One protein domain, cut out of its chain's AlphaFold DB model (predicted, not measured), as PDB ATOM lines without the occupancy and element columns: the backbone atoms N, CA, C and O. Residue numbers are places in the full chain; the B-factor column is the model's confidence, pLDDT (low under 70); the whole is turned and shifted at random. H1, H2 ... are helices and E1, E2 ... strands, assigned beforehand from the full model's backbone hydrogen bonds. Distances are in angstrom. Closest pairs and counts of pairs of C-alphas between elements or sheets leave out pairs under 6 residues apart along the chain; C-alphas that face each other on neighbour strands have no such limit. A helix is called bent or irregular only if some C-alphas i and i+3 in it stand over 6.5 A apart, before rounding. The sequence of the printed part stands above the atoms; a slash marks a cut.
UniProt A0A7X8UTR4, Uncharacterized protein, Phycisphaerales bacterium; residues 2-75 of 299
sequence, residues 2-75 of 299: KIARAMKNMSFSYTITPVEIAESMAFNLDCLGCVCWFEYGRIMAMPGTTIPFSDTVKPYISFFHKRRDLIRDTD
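Overview. This is residues 2 to 75 of the 299 residues of an uncharacterized protein of Phycisphaerales bacterium (UniProt A0A7X8UTR4). Two helices, H2 and H3, lie side by side and run the same way, with a small two-stranded hairpin, E1 and E2, at one end of the long axis and the short helix H1 towards the other, near the last residue of H2. A long link of 11 residues joins H1 to H2, and residues 67 to 75 make a tail beyond H3 that ends at the opposite end of the long axis from the hairpin. The printed part has 74 residues with three named helices and two named strands, in the order H1, H2, E1, E2, H3; the sheet, E1 - E2, is antiparallel. The class is mostly helix, though under half of the residues are in named elements. The whole is only just compact, close to loose, with a radius of gyration of the C-alphas of 13.1 A, and only just elongated, spanning 39 by 26 by 19 A.

Arrangement. E1, residues 37 to 39, and E2, residues 42 to 44, are antiparallel neighbours in a hairpin, their directions 141 degrees apart. C-alphas 38 and 43 face each other at 4.7 A. N 37 and O 44 are within hydrogen-bond range at 2.8 A, as are N 42 and O 39 at 2.9 A. H3, residues 55 to 66, is apart from E1. H3 touches H2, residues 18 to 27; the closest C-alphas, those of Pro 18 and Val 57, are 5.2 A apart. H2 and H3 stand at a shallow tilt of 27 degrees and run the same way. H1, residues 2 to 6, is close to H2 but not clearly touching, the closest C-alphas being those of Lys 2 and Phe 27, 6.2 A apart. H1 is apart from H3, E1 and E2. In H1 and H2 every O i to N i+4 pair is within hydrogen-bond range; in H3, 6 of 8 are.

Along the chain. E1 measures 6.1 A from first to last C-alpha and E2 6.2 A; C-alpha 37 is at (211.621, 184.145, 206.937). H3 measures 17.5 A and ends with C-alpha 66 at (226.047, 199.988, 201.411); it is only just irregular, with C-alphas 56 and 59 6.9 A apart. H2 measures 14.0 A. H1 measures 6.6 A, from C-alpha 2 at (229.440, 190.655, 223.064).

Size, cuts and confidence. The two C-alphas farthest apart, those of Tyr 40 and Asp 75, are 40.0 A apart. The printed part has no cut. The link from H1 to H2 is long, with 11 residues; those from H2 to E1 and from E2 to H3 are short, and that from E1 to E2 is tight. The mean pLDDT of the printed part is 92.2, and no printed residue is under 70.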
ATOM      1  N   LYS A   2     228.069 190.583 222.481       89.75
ATOM      2  CA  LYS A   2     229.440 190.655 223.064       89.75
ATOM      3  C   LYS A   2     230.008 189.293 223.532       89.75
ATOM      4  O   LYS A   2     231.168 188.996 223.280       89.75
ATOM      5  N   ILE A   3     229.179 188.426 224.126       90.75
ATOM      6  CA  ILE A   3     229.584 187.065 224.547       90.75
ATOM      7  C   ILE A   3     230.082 186.214 223.367       90.75
ATOM      8  O   ILE A   3     231.102 185.544 223.489       90.75
ATOM      9  N   ALA A   4     229.398 186.256 222.216       90.25
ATOM     10  CA  ALA A   4     229.810 185.492 221.038       90.25
ATOM     11  C   ALA A   4     231.194 185.943 220.543       90.25
ATOM     12  O   ALA A   4     232.050 185.105 220.253       90.25
ATOM     13  N   ARG A   5     231.462 187.258 220.566       85.94
ATOM     14  CA  ARG A   5     232.778 187.815 220.217       85.94
ATOM     15  C   ARG A   5     233.891 187.326 221.139       85.94
ATOM     16  O   ARG A   5     234.964 186.983 220.648       85.94
ATOM     17  N   ALA A   6     233.638 187.204 222.444       87.06
ATOM     18  CA  ALA A   6     234.610 186.627 223.380       87.06
ATOM     19  C   ALA A   6     234.988 185.173 223.022       87.06
ATOM     20  O   ALA A   6     236.078 184.708 223.358       87.06
ATOM     21  N   MET A   7     234.113 184.465 222.301       88.56
ATOM     22  CA  MET A   7     234.339 183.117 221.767       88.56
ATOM     23  C   MET A   7     234.862 183.115 220.321       88.56
ATOM     24  O   MET A   7     234.899 182.058 219.697       88.56
ATOM     25  N   LYS A   8     235.272 184.275 219.786       87.00
ATOM     26  CA  LYS A   8     235.675 184.476 218.382       87.00
ATOM     27  C   LYS A   8     234.595 184.025 217.391       87.00
ATOM     28  O   LYS A   8     234.893 183.404 216.375       87.00
ATOM     29  N   ASN A   9     233.338 184.314 217.715       90.25
ATOM     30  CA  ASN A   9     232.183 183.921 216.922       90.25
ATOM     31  C   ASN A   9     231.192 185.084 216.757       90.25
ATOM     32  O   ASN A   9     231.253 186.086 217.472       90.25
ATOM     33  N   MET A  10     230.260 184.932 215.821       89.31
ATOM     34  CA  MET A  10     229.125 185.831 215.624       89.31
ATOM     35  C   MET A  10     227.881 185.238 216.287       89.31
ATOM     36  O   MET A  10     227.713 184.022 216.366       89.31
ATOM     37  N   SER A  11     226.994 186.101 216.771       90.94
ATOM     38  CA  SER A  11     225.688 185.699 217.286       90.94
ATOM     39  C   SER A  11     224.690 185.668 216.138       90.94
ATOM     40  O   SER A  11     224.473 186.688 215.493       90.94
ATOM     41  N   PHE A  12     224.036 184.539 215.894       90.75
ATOM     42  CA  PHE A  12     222.869 184.537 215.016       90.75
ATOM     43  C   PHE A  12     221.621 184.823 215.854       90.75
ATOM     44  O   PHE A  12     221.345 184.121 216.827       90.75
ATOM     45  N   SER A  13     220.895 185.888 215.527       90.06
ATOM     46  CA  SER A  13     219.731 186.348 216.293       90.06
ATOM     47  C   SER A  13     218.640 186.845 215.350       90.06
ATOM     48  O   SER A  13     218.928 187.212 214.210       90.06
ATOM     49  N   TYR A  14     217.390 186.828 215.808       91.38
ATOM     50  CA  TYR A  14     216.288 187.455 215.081       91.38
ATOM     51  C   TYR A  14     216.371 188.966 215.267       91.38
ATOM     52  O   TYR A  14     216.486 189.442 216.392       91.38
ATOM     53  N   THR A  15     216.352 189.696 214.159       93.69
ATOM     54  CA  THR A  15     216.509 191.151 214.124       93.69
ATOM     55  C   THR A  15     215.442 191.723 213.205       93.69
ATOM     56  O   THR A  15     215.684 192.006 212.031       93.69
ATOM     57  N   ILE A  16     214.222 191.793 213.719       93.75
ATOM     58  CA  ILE A  16     213.006 192.093 212.955       93.75
ATOM     59  C   ILE A  16     212.485 193.512 213.219       93.75
ATOM     60  O   ILE A  16     211.522 193.948 212.586       93.75
ATOM     61  N   THR A  17     213.137 194.245 214.122       94.75
ATOM     62  CA  THR A  17     212.907 195.666 214.390       94.75
ATOM     63  C   THR A  17     214.155 196.508 214.089       94.75
ATOM     64  O   THR A  17     215.279 195.998 214.109       94.75
ATOM     65  N   PRO A  18     213.996 197.821 213.837       95.62
ATOM     66  CA  PRO A  18     215.121 198.734 213.648       95.62
ATOM     67  C   PRO A  18     216.166 198.715 214.773       95.62
ATOM     68  O   PRO A  18     217.362 198.730 214.488       95.62
ATOM     69  N   VAL A  19     215.725 198.661 216.037       96.44
ATOM     70  CA  VAL A  19     216.625 198.657 217.204       96.44
ATOM     71  C   VAL A  19     217.421 197.354 217.259       96.44
ATOM     72  O   VAL A  19     218.637 197.408 217.379       96.44
ATOM     73  N   GLU A  20     216.788 196.192 217.072       95.75
ATOM     74  CA  GLU A  20     217.501 194.902 217.068       95.75
ATOM     75  C   GLU A  20     218.559 194.830 215.951       95.75
ATOM     76  O   GLU A  20     219.645 194.285 216.141       95.75
ATOM     77  N   ILE A  21     218.273 195.405 214.776       95.88
ATOM     78  CA  ILE A  21     219.257 195.481 213.686       95.88
ATOM     79  C   ILE A  21     220.397 196.443 214.039       95.88
ATOM     80  O   ILE A  21     221.558 196.137 213.762       95.88
ATOM     81  N   ALA A  22     220.091 197.587 214.657       96.56
ATOM     82  CA  ALA A  22     221.098 198.527 215.146       96.56
ATOM     83  C   ALA A  22     222.031 197.874 216.175       96.56
ATOM     84  O   ALA A  22     223.249 198.006 216.064       96.56
ATOM     85  N   GLU A  23     221.479 197.103 217.115       95.75
ATOM     86  CA  GLU A  23     222.257 196.307 218.065       95.75
ATOM     87  C   GLU A  23     223.149 195.290 217.362       95.75
ATOM     88  O   GLU A  23     224.316 195.144 217.717       95.75
ATOM     89  N   SER A  24     222.630 194.616 216.336       95.06
ATOM     90  CA  SER A  24     223.411 193.678 215.532       95.06
ATOM     91  C   SER A  24     224.604 194.363 214.871       95.06
ATOM     92  O   SER A  24     225.742 193.933 215.038       95.06
ATOM     93  N   MET A  25     224.389 195.503 214.214       95.38
ATOM     94  CA  MET A  25     225.478 196.248 213.577       95.38
ATOM     95  C   MET A  25     226.491 196.816 214.582       95.38
ATOM     96  O   MET A  25     227.687 196.807 214.307       95.38
ATOM     97  N   ALA A  26     226.034 197.298 215.741       95.62
ATOM     98  CA  ALA A  26     226.906 197.849 216.776       95.62
ATOM     99  C   ALA A  26     227.691 196.762 217.514       95.62
ATOM    100  O   ALA A  26     228.858 196.947 217.857       95.62
ATOM    101  N   PHE A  27     227.047 195.624 217.791       94.12
ATOM    102  CA  PHE A  27     227.530 194.655 218.765       94.12
ATOM    103  C   PHE A  27     227.812 193.254 218.211       94.12
ATOM    104  O   PHE A  27     228.180 192.367 218.992       94.12
ATOM    105  N   ASN A  28     227.666 193.014 216.914       90.94
ATOM    106  CA  ASN A  28     227.832 191.690 216.312       90.94
ATOM    107  C   ASN A  28     228.820 191.660 215.140       90.94
ATOM    108  O   ASN A  28     228.881 190.658 214.431       90.94
ATOM    109  N   LEU A  29     229.616 192.725 214.972       81.50
ATOM    110  CA  LEU A  29     230.537 192.892 213.843       81.50
ATOM    111  C   LEU A  29     229.770 192.747 212.512       81.50
ATOM    112  O   LEU A  29     228.705 193.328 212.330       81.50
ATOM    113  N   ASP A  30     230.293 191.951 211.582       89.94
ATOM    114  CA  ASP A  30     229.802 191.771 210.215       89.94
ATOM    115  C   ASP A  30     228.659 190.739 210.104       89.94
ATOM    116  O   ASP A  30     228.674 189.843 209.257       89.94
ATOM    117  N   CYS A  31     227.659 190.833 210.986       91.31
ATOM    118  CA  CYS A  31     226.503 189.937 210.985       91.31
ATOM    119  C   CYS A  31     225.219 190.666 211.375       91.31
ATOM    120  O   CYS A  31     225.076 191.115 212.507       91.31
ATOM    121  N   LEU A  32     224.255 190.716 210.449       91.50
ATOM    122  CA  LEU A  32     222.941 191.308 210.699       91.50
ATOM    123  C   LEU A  32     222.023 190.380 211.505       91.50
ATOM    124  O   LEU A  32     221.224 190.863 212.294       91.50
ATOM    125  N   GLY A  33     222.159 189.062 211.344       91.88
ATOM    126  CA  GLY A  33     221.215 188.076 211.870       91.88
ATOM    127  C   GLY A  33     220.121 187.724 210.858       91.88
ATOM    128  O   GLY A  33     220.331 187.789 209.645       91.88
ATOM    129  N   CYS A  34     218.960 187.309 211.356       92.44
ATOM    130  CA  CYS A  34     217.804 186.937 210.548       92.44
ATOM    131  C   CYS A  34     216.734 188.029 210.624       92.44
ATOM    132  O   CYS A  34     216.114 188.237 211.666       92.44
ATOM    133  N   VAL A  35     216.522 188.715 209.499       92.56
ATOM    134  CA  VAL A  35     215.570 189.833 209.375       92.56
ATOM    135  C   VAL A  35     214.181 189.414 208.896       92.56
ATOM    136  O   VAL A  35     213.238 190.196 208.988       92.56
ATOM    137  N   CYS A  36     214.053 188.213 208.330       92.56
ATOM    138  CA  CYS A  36     212.797 187.670 207.821       92.56
ATOM    139  C   CYS A  36     212.907 186.167 207.556       92.56
ATOM    140  O   CYS A  36     214.004 185.614 207.476       92.56
ATOM    141  N   TRP A  37     211.758 185.537 207.342       91.56
ATOM    142  CA  TRP A  37     211.621 184.145 206.937       91.56
ATOM    143  C   TRP A  37     210.942 184.056 205.579       91.56
ATOM    144  O   TRP A  37     210.009 184.806 205.309       91.56
ATOM    145  N   PHE A  38     211.384 183.124 204.737       90.69
ATOM    146  CA  PHE A  38     210.680 182.776 203.507       90.69
ATOM    147  C   PHE A  38     209.991 181.424 203.691       90.69
ATOM    148  O   PHE A  38     210.630 180.377 203.610       90.69
ATOM    149  N   GLU A  39     208.687 181.452 203.952       87.31
ATOM    150  CA  GLU A  39     207.872 180.261 204.193       87.31
ATOM    151  C   GLU A  39     206.712 180.204 203.205       87.31
ATOM    152  O   GLU A  39     205.992 181.182 203.003       87.31
ATOM    153  N   TYR A  40     206.529 179.042 202.572       89.69
ATOM    154  CA  TYR A  40     205.406 178.768 201.667       89.69
ATOM    155  C   TYR A  40     205.187 179.851 200.590       89.69
ATOM    156  O   TYR A  40     204.054 180.215 200.270       89.69
ATOM    157  N   GLY A  41     206.278 180.389 200.034       89.38
ATOM    158  CA  GLY A  41     206.225 181.427 199.001       89.38
ATOM    159  C   GLY A  41     205.980 182.848 199.521       89.38
ATOM    160  O   GLY A  41     205.680 183.733 198.720       89.38
ATOM    161  N   ARG A  42     206.074 183.088 200.835       89.75
ATOM    162  CA  ARG A  42     205.810 184.388 201.474       89.75
ATOM    163  C   ARG A  42     206.964 184.815 202.372       89.75
ATOM    164  O   ARG A  42     207.589 183.980 203.016       89.75
ATOM    165  N   ILE A  43     207.215 186.123 202.433       92.06
ATOM    166  CA  ILE A  43     208.179 186.716 203.366       92.06
ATOM    167  C   ILE A  43     207.440 187.113 204.650       92.06
ATOM    168  O   ILE A  43     206.561 187.975 204.616       92.06
ATOM    169  N   MET A  44     207.818 186.499 205.768       92.00
ATOM    170  CA  MET A  44     207.194 186.656 207.084       92.00
ATOM    171  C   MET A  44     208.211 187.168 208.109       92.00
ATOM    172  O   MET A  44     209.417 186.990 207.938       92.00
ATOM    173  N   ALA A  45     207.745 187.803 209.185       88.44
ATOM    174  CA  ALA A  45     208.623 188.280 210.256       88.44
ATOM    175  C   ALA A  45     209.208 187.122 211.085       88.44
ATOM    176  O   ALA A  45     210.376 187.152 211.456       88.44
ATOM    177  N   MET A  46     208.408 186.087 211.352       89.31
ATOM    178  CA  MET A  46     208.774 184.940 212.189       89.31
ATOM    179  C   MET A  46     208.219 183.630 211.612       89.31
ATOM    180  O   MET A  46     207.173 183.668 210.948       89.31
ATOM    181  N   PRO A  47     208.864 182.481 211.897       87.75
ATOM    182  CA  PRO A  47     208.444 181.196 211.359       87.75
ATOM    183  C   PRO A  47     207.095 180.781 211.950       87.75
ATOM    184  O   PRO A  47     206.840 180.986 213.140       87.75
ATOM    185  N   GLY A  48     206.208 180.228 211.123       88.31
ATOM    186  CA  GLY A  48     204.868 179.802 211.542       88.31
ATOM    187  C   GLY A  48     203.909 180.940 211.922       88.31
ATOM    188  O   GLY A  48     202.841 180.672 212.473       88.31
ATOM    189  N   THR A  49     204.255 182.202 211.642       86.94
ATOM    190  CA  THR A  49     203.394 183.363 211.927       86.94
ATOM    191  C   THR A  49     202.775 183.943 210.659       86.94
ATOM    192  O   THR A  49     203.287 183.760 209.558       86.94
ATOM    193  N   THR A  50     201.687 184.701 210.813       87.56
ATOM    194  CA  THR A  50     201.102 185.531 209.745       87.56
ATOM    195  C   THR A  50     201.591 186.982 209.784       87.56
ATOM    196  O   THR A  50     201.099 187.816 209.022       87.56
ATOM    197  N   ILE A  51     202.558 187.294 210.653       87.81
ATOM    198  CA  ILE A  51     203.089 188.647 210.828       87.81
ATOM    199  C   ILE A  51     203.938 188.991 209.593       87.81
ATOM    200  O   ILE A  51     204.918 188.290 209.319       87.81
ATOM    201  N   PRO A  52     203.582 190.038 208.828       87.56
ATOM    202  CA  PRO A  52     204.327 190.404 207.632       87.56
ATOM    203  C   PRO A  52     205.703 190.972 207.991       87.56
ATOM    204  O   PRO A  52     205.908 191.529 209.069       87.56
ATOM    205  N   PHE A  53     206.640 190.869 207.050       90.25
ATOM    206  CA  PHE A  53     207.909 191.587 207.121       90.25
ATOM    207  C   PHE A  53     207.695 193.099 207.287       90.25
ATOM    208  O   PHE A  53     206.842 193.692 206.625       90.25
ATOM    209  N   SER A  54     208.481 193.723 208.164       92.50
ATOM    210  CA  SER A  54     208.357 195.149 208.458       92.50
ATOM    211  C   SER A  54     209.193 195.990 207.499       92.50
ATOM    212  O   SER A  54     210.417 195.914 207.482       92.50
ATOM    213  N   ASP A  55     208.557 196.890 206.755       93.12
ATOM    214  CA  ASP A  55     209.281 197.806 205.865       93.12
ATOM    215  C   ASP A  55     210.196 198.785 206.615       93.12
ATOM    216  O   ASP A  55     211.152 199.305 206.038       93.12
ATOM    217  N   THR A  56     209.969 198.972 207.919       94.12
ATOM    218  CA  THR A  56     210.789 199.839 208.780       94.12
ATOM    219  C   THR A  56     212.240 199.373 208.909       94.12
ATOM    220  O   THR A  56     213.112 200.193 209.189       94.12
ATOM    221  N   VAL A  57     212.533 198.089 208.654       94.69
ATOM    222  CA  VAL A  57     213.905 197.562 208.701       94.69
ATOM    223  C   VAL A  57     214.679 197.738 207.391       94.69
ATOM    224  O   VAL A  57     215.911 197.665 207.387       94.69
ATOM    225  N   LYS A  58     213.997 198.016 206.269       95.25
ATOM    226  CA  LYS A  58     214.626 198.150 204.939       95.25
ATOM    227  C   LYS A  58     215.753 199.196 204.888       95.25
ATOM    228  O   LYS A  58     216.782 198.890 204.272       95.25
ATOM    229  N   PRO A  59     215.634 200.389 205.515       97.00
ATOM    230  CA  PRO A  59     216.728 201.361 205.546       97.00
ATOM    231  C   PRO A  59     217.984 200.817 206.237       97.00
ATOM    232  O   PRO A  59     219.088 201.036 205.751       97.00
ATOM    233  N   TYR A  60     217.827 200.034 207.305       96.62
ATOM    234  CA  TYR A  60     218.933 199.458 208.077       96.62
ATOM    235  C   TYR A  60     219.624 198.324 207.326       96.62
ATOM    236  O   TYR A  60     220.850 198.276 207.283       96.62
ATOM    237  N   ILE A  61     218.852 197.460 206.660       95.94
ATOM    238  CA  ILE A  61     219.394 196.431 205.761       95.94
ATOM    239  C   ILE A  61     220.194 197.098 204.634       95.94
ATOM    240  O   ILE A  61     221.333 196.724 204.355       95.94
ATOM    241  N   SER A  62     219.621 198.131 204.012       96.75
ATOM    242  CA  SER A  62     220.291 198.888 202.949       96.75
ATOM    243  C   SER A  62     221.572 199.556 203.448       96.75
ATOM    244  O   SER A  62     222.589 199.513 202.756       96.75
ATOM    245  N   PHE A  63     221.536 200.147 204.644       97.56
ATOM    246  CA  PHE A  63     222.692 200.755 205.293       97.56
ATOM    247  C   PHE A  63     223.793 199.724 205.546       97.56
ATOM    248  O   PHE A  63     224.921 199.949 205.115       97.56
ATOM    249  N   PHE A  64     223.467 198.571 206.139       96.44
ATOM    250  CA  PHE A  64     224.422 197.486 206.377       96.44
ATOM    251  C   PHE A  64     225.139 197.063 205.093       96.44
ATOM    252  O   PHE A  64     226.358 196.931 205.084       96.44
ATOM    253  N   HIS A  65     224.408 196.897 203.987       95.38
ATOM    254  CA  HIS A  65     225.015 196.507 202.713       95.38
ATOM    255  C   HIS A  65     225.866 197.617 202.090       95.38
ATOM    256  O   HIS A  65     226.979 197.349 201.639       95.38
ATOM    257  N   LYS A  66     225.359 198.855 202.051       96.25
ATOM    258  CA  LYS A  66     226.047 199.988 201.411       96.25
ATOM    259  C   LYS A  66     227.264 200.460 202.201       96.25
ATOM    260  O   LYS A  66     228.232 200.907 201.600       96.25
ATOM    261  N   ARG A  67     227.200 200.372 203.531       96.19
ATOM    262  CA  ARG A  67     228.208 200.863 204.485       96.19
ATOM    263  C   ARG A  67     228.895 199.737 205.234       96.19
ATOM    264  O   ARG A  67     229.425 199.933 206.325       96.19
ATOM    265  N   ARG A  68     228.908 198.545 204.632       95.06
ATOM    266  CA  ARG A  68     229.565 197.363 205.192       95.06
ATOM    267  C   ARG A  68     231.037 197.617 205.489       95.06
ATOM    268  O   ARG A  68     231.567 196.993 206.396       95.06
ATOM    269  N   ASP A  69     231.676 198.544 204.769       96.00
ATOM    270  CA  ASP A  69     233.048 198.992 205.012       96.00
ATOM    271  C   ASP A  69     233.267 199.510 206.444       96.00
ATOM    272  O   ASP A  69     234.350 199.312 206.991       96.00
ATOM    273  N   LEU A  70     232.250 200.119 207.064       96.06
ATOM    274  CA  LEU A  70     232.289 200.612 208.445       96.06
ATOM    275  C   LEU A  70     232.099 199.509 209.499       96.06
ATOM    276  O   LEU A  70     232.243 199.767 210.686       96.06
ATOM    277  N   ILE A  71     231.713 198.301 209.094       94.25
ATOM    278  CA  ILE A  71     231.267 197.244 210.014       94.25
ATOM    279  C   ILE A  71     232.229 196.052 209.989       94.25
ATOM    280  O   ILE A  71     232.571 195.487 211.031       94.25
ATOM    281  N   ARG A  72     232.681 195.673 208.792       93.31
ATOM    282  CA  ARG A  72     233.614 194.562 208.577       93.31
ATOM    283  C   ARG A  72     235.036 194.900 209.014       93.31
ATOM    284  O   ARG A  72     235.408 196.066 209.037       93.31
ATOM    285  N   ASP A  73     235.852 193.876 209.248       93.12
ATOM    286  CA  ASP A  73     237.300 194.010 209.479       93.12
ATOM    287  C   ASP A  73     237.648 195.036 210.575       93.12
ATOM    288  O   ASP A  73     238.573 195.831 210.429       93.12
ATOM    289  N   THR A  74     236.854 195.049 211.649       94.00
ATOM    290  CA  THR A  74     237.028 195.941 212.796       94.00
ATOM    291  C   THR A  74     237.512 195.179 214.026       94.00
ATOM    292  O   THR A  74     237.071 194.057 214.292       94.00
ATOM    293  N   ASP A  75     238.368 195.823 214.815       93.50
ATOM    294  CA  ASP A  75     238.734 195.375 216.156       93.50
ATOM    295  C   ASP A  75     237.980 196.189 217.207       93.50
ATOM    296  O   ASP A  75     237.768 197.391 217.061       93.50
TER     297      ASP A  75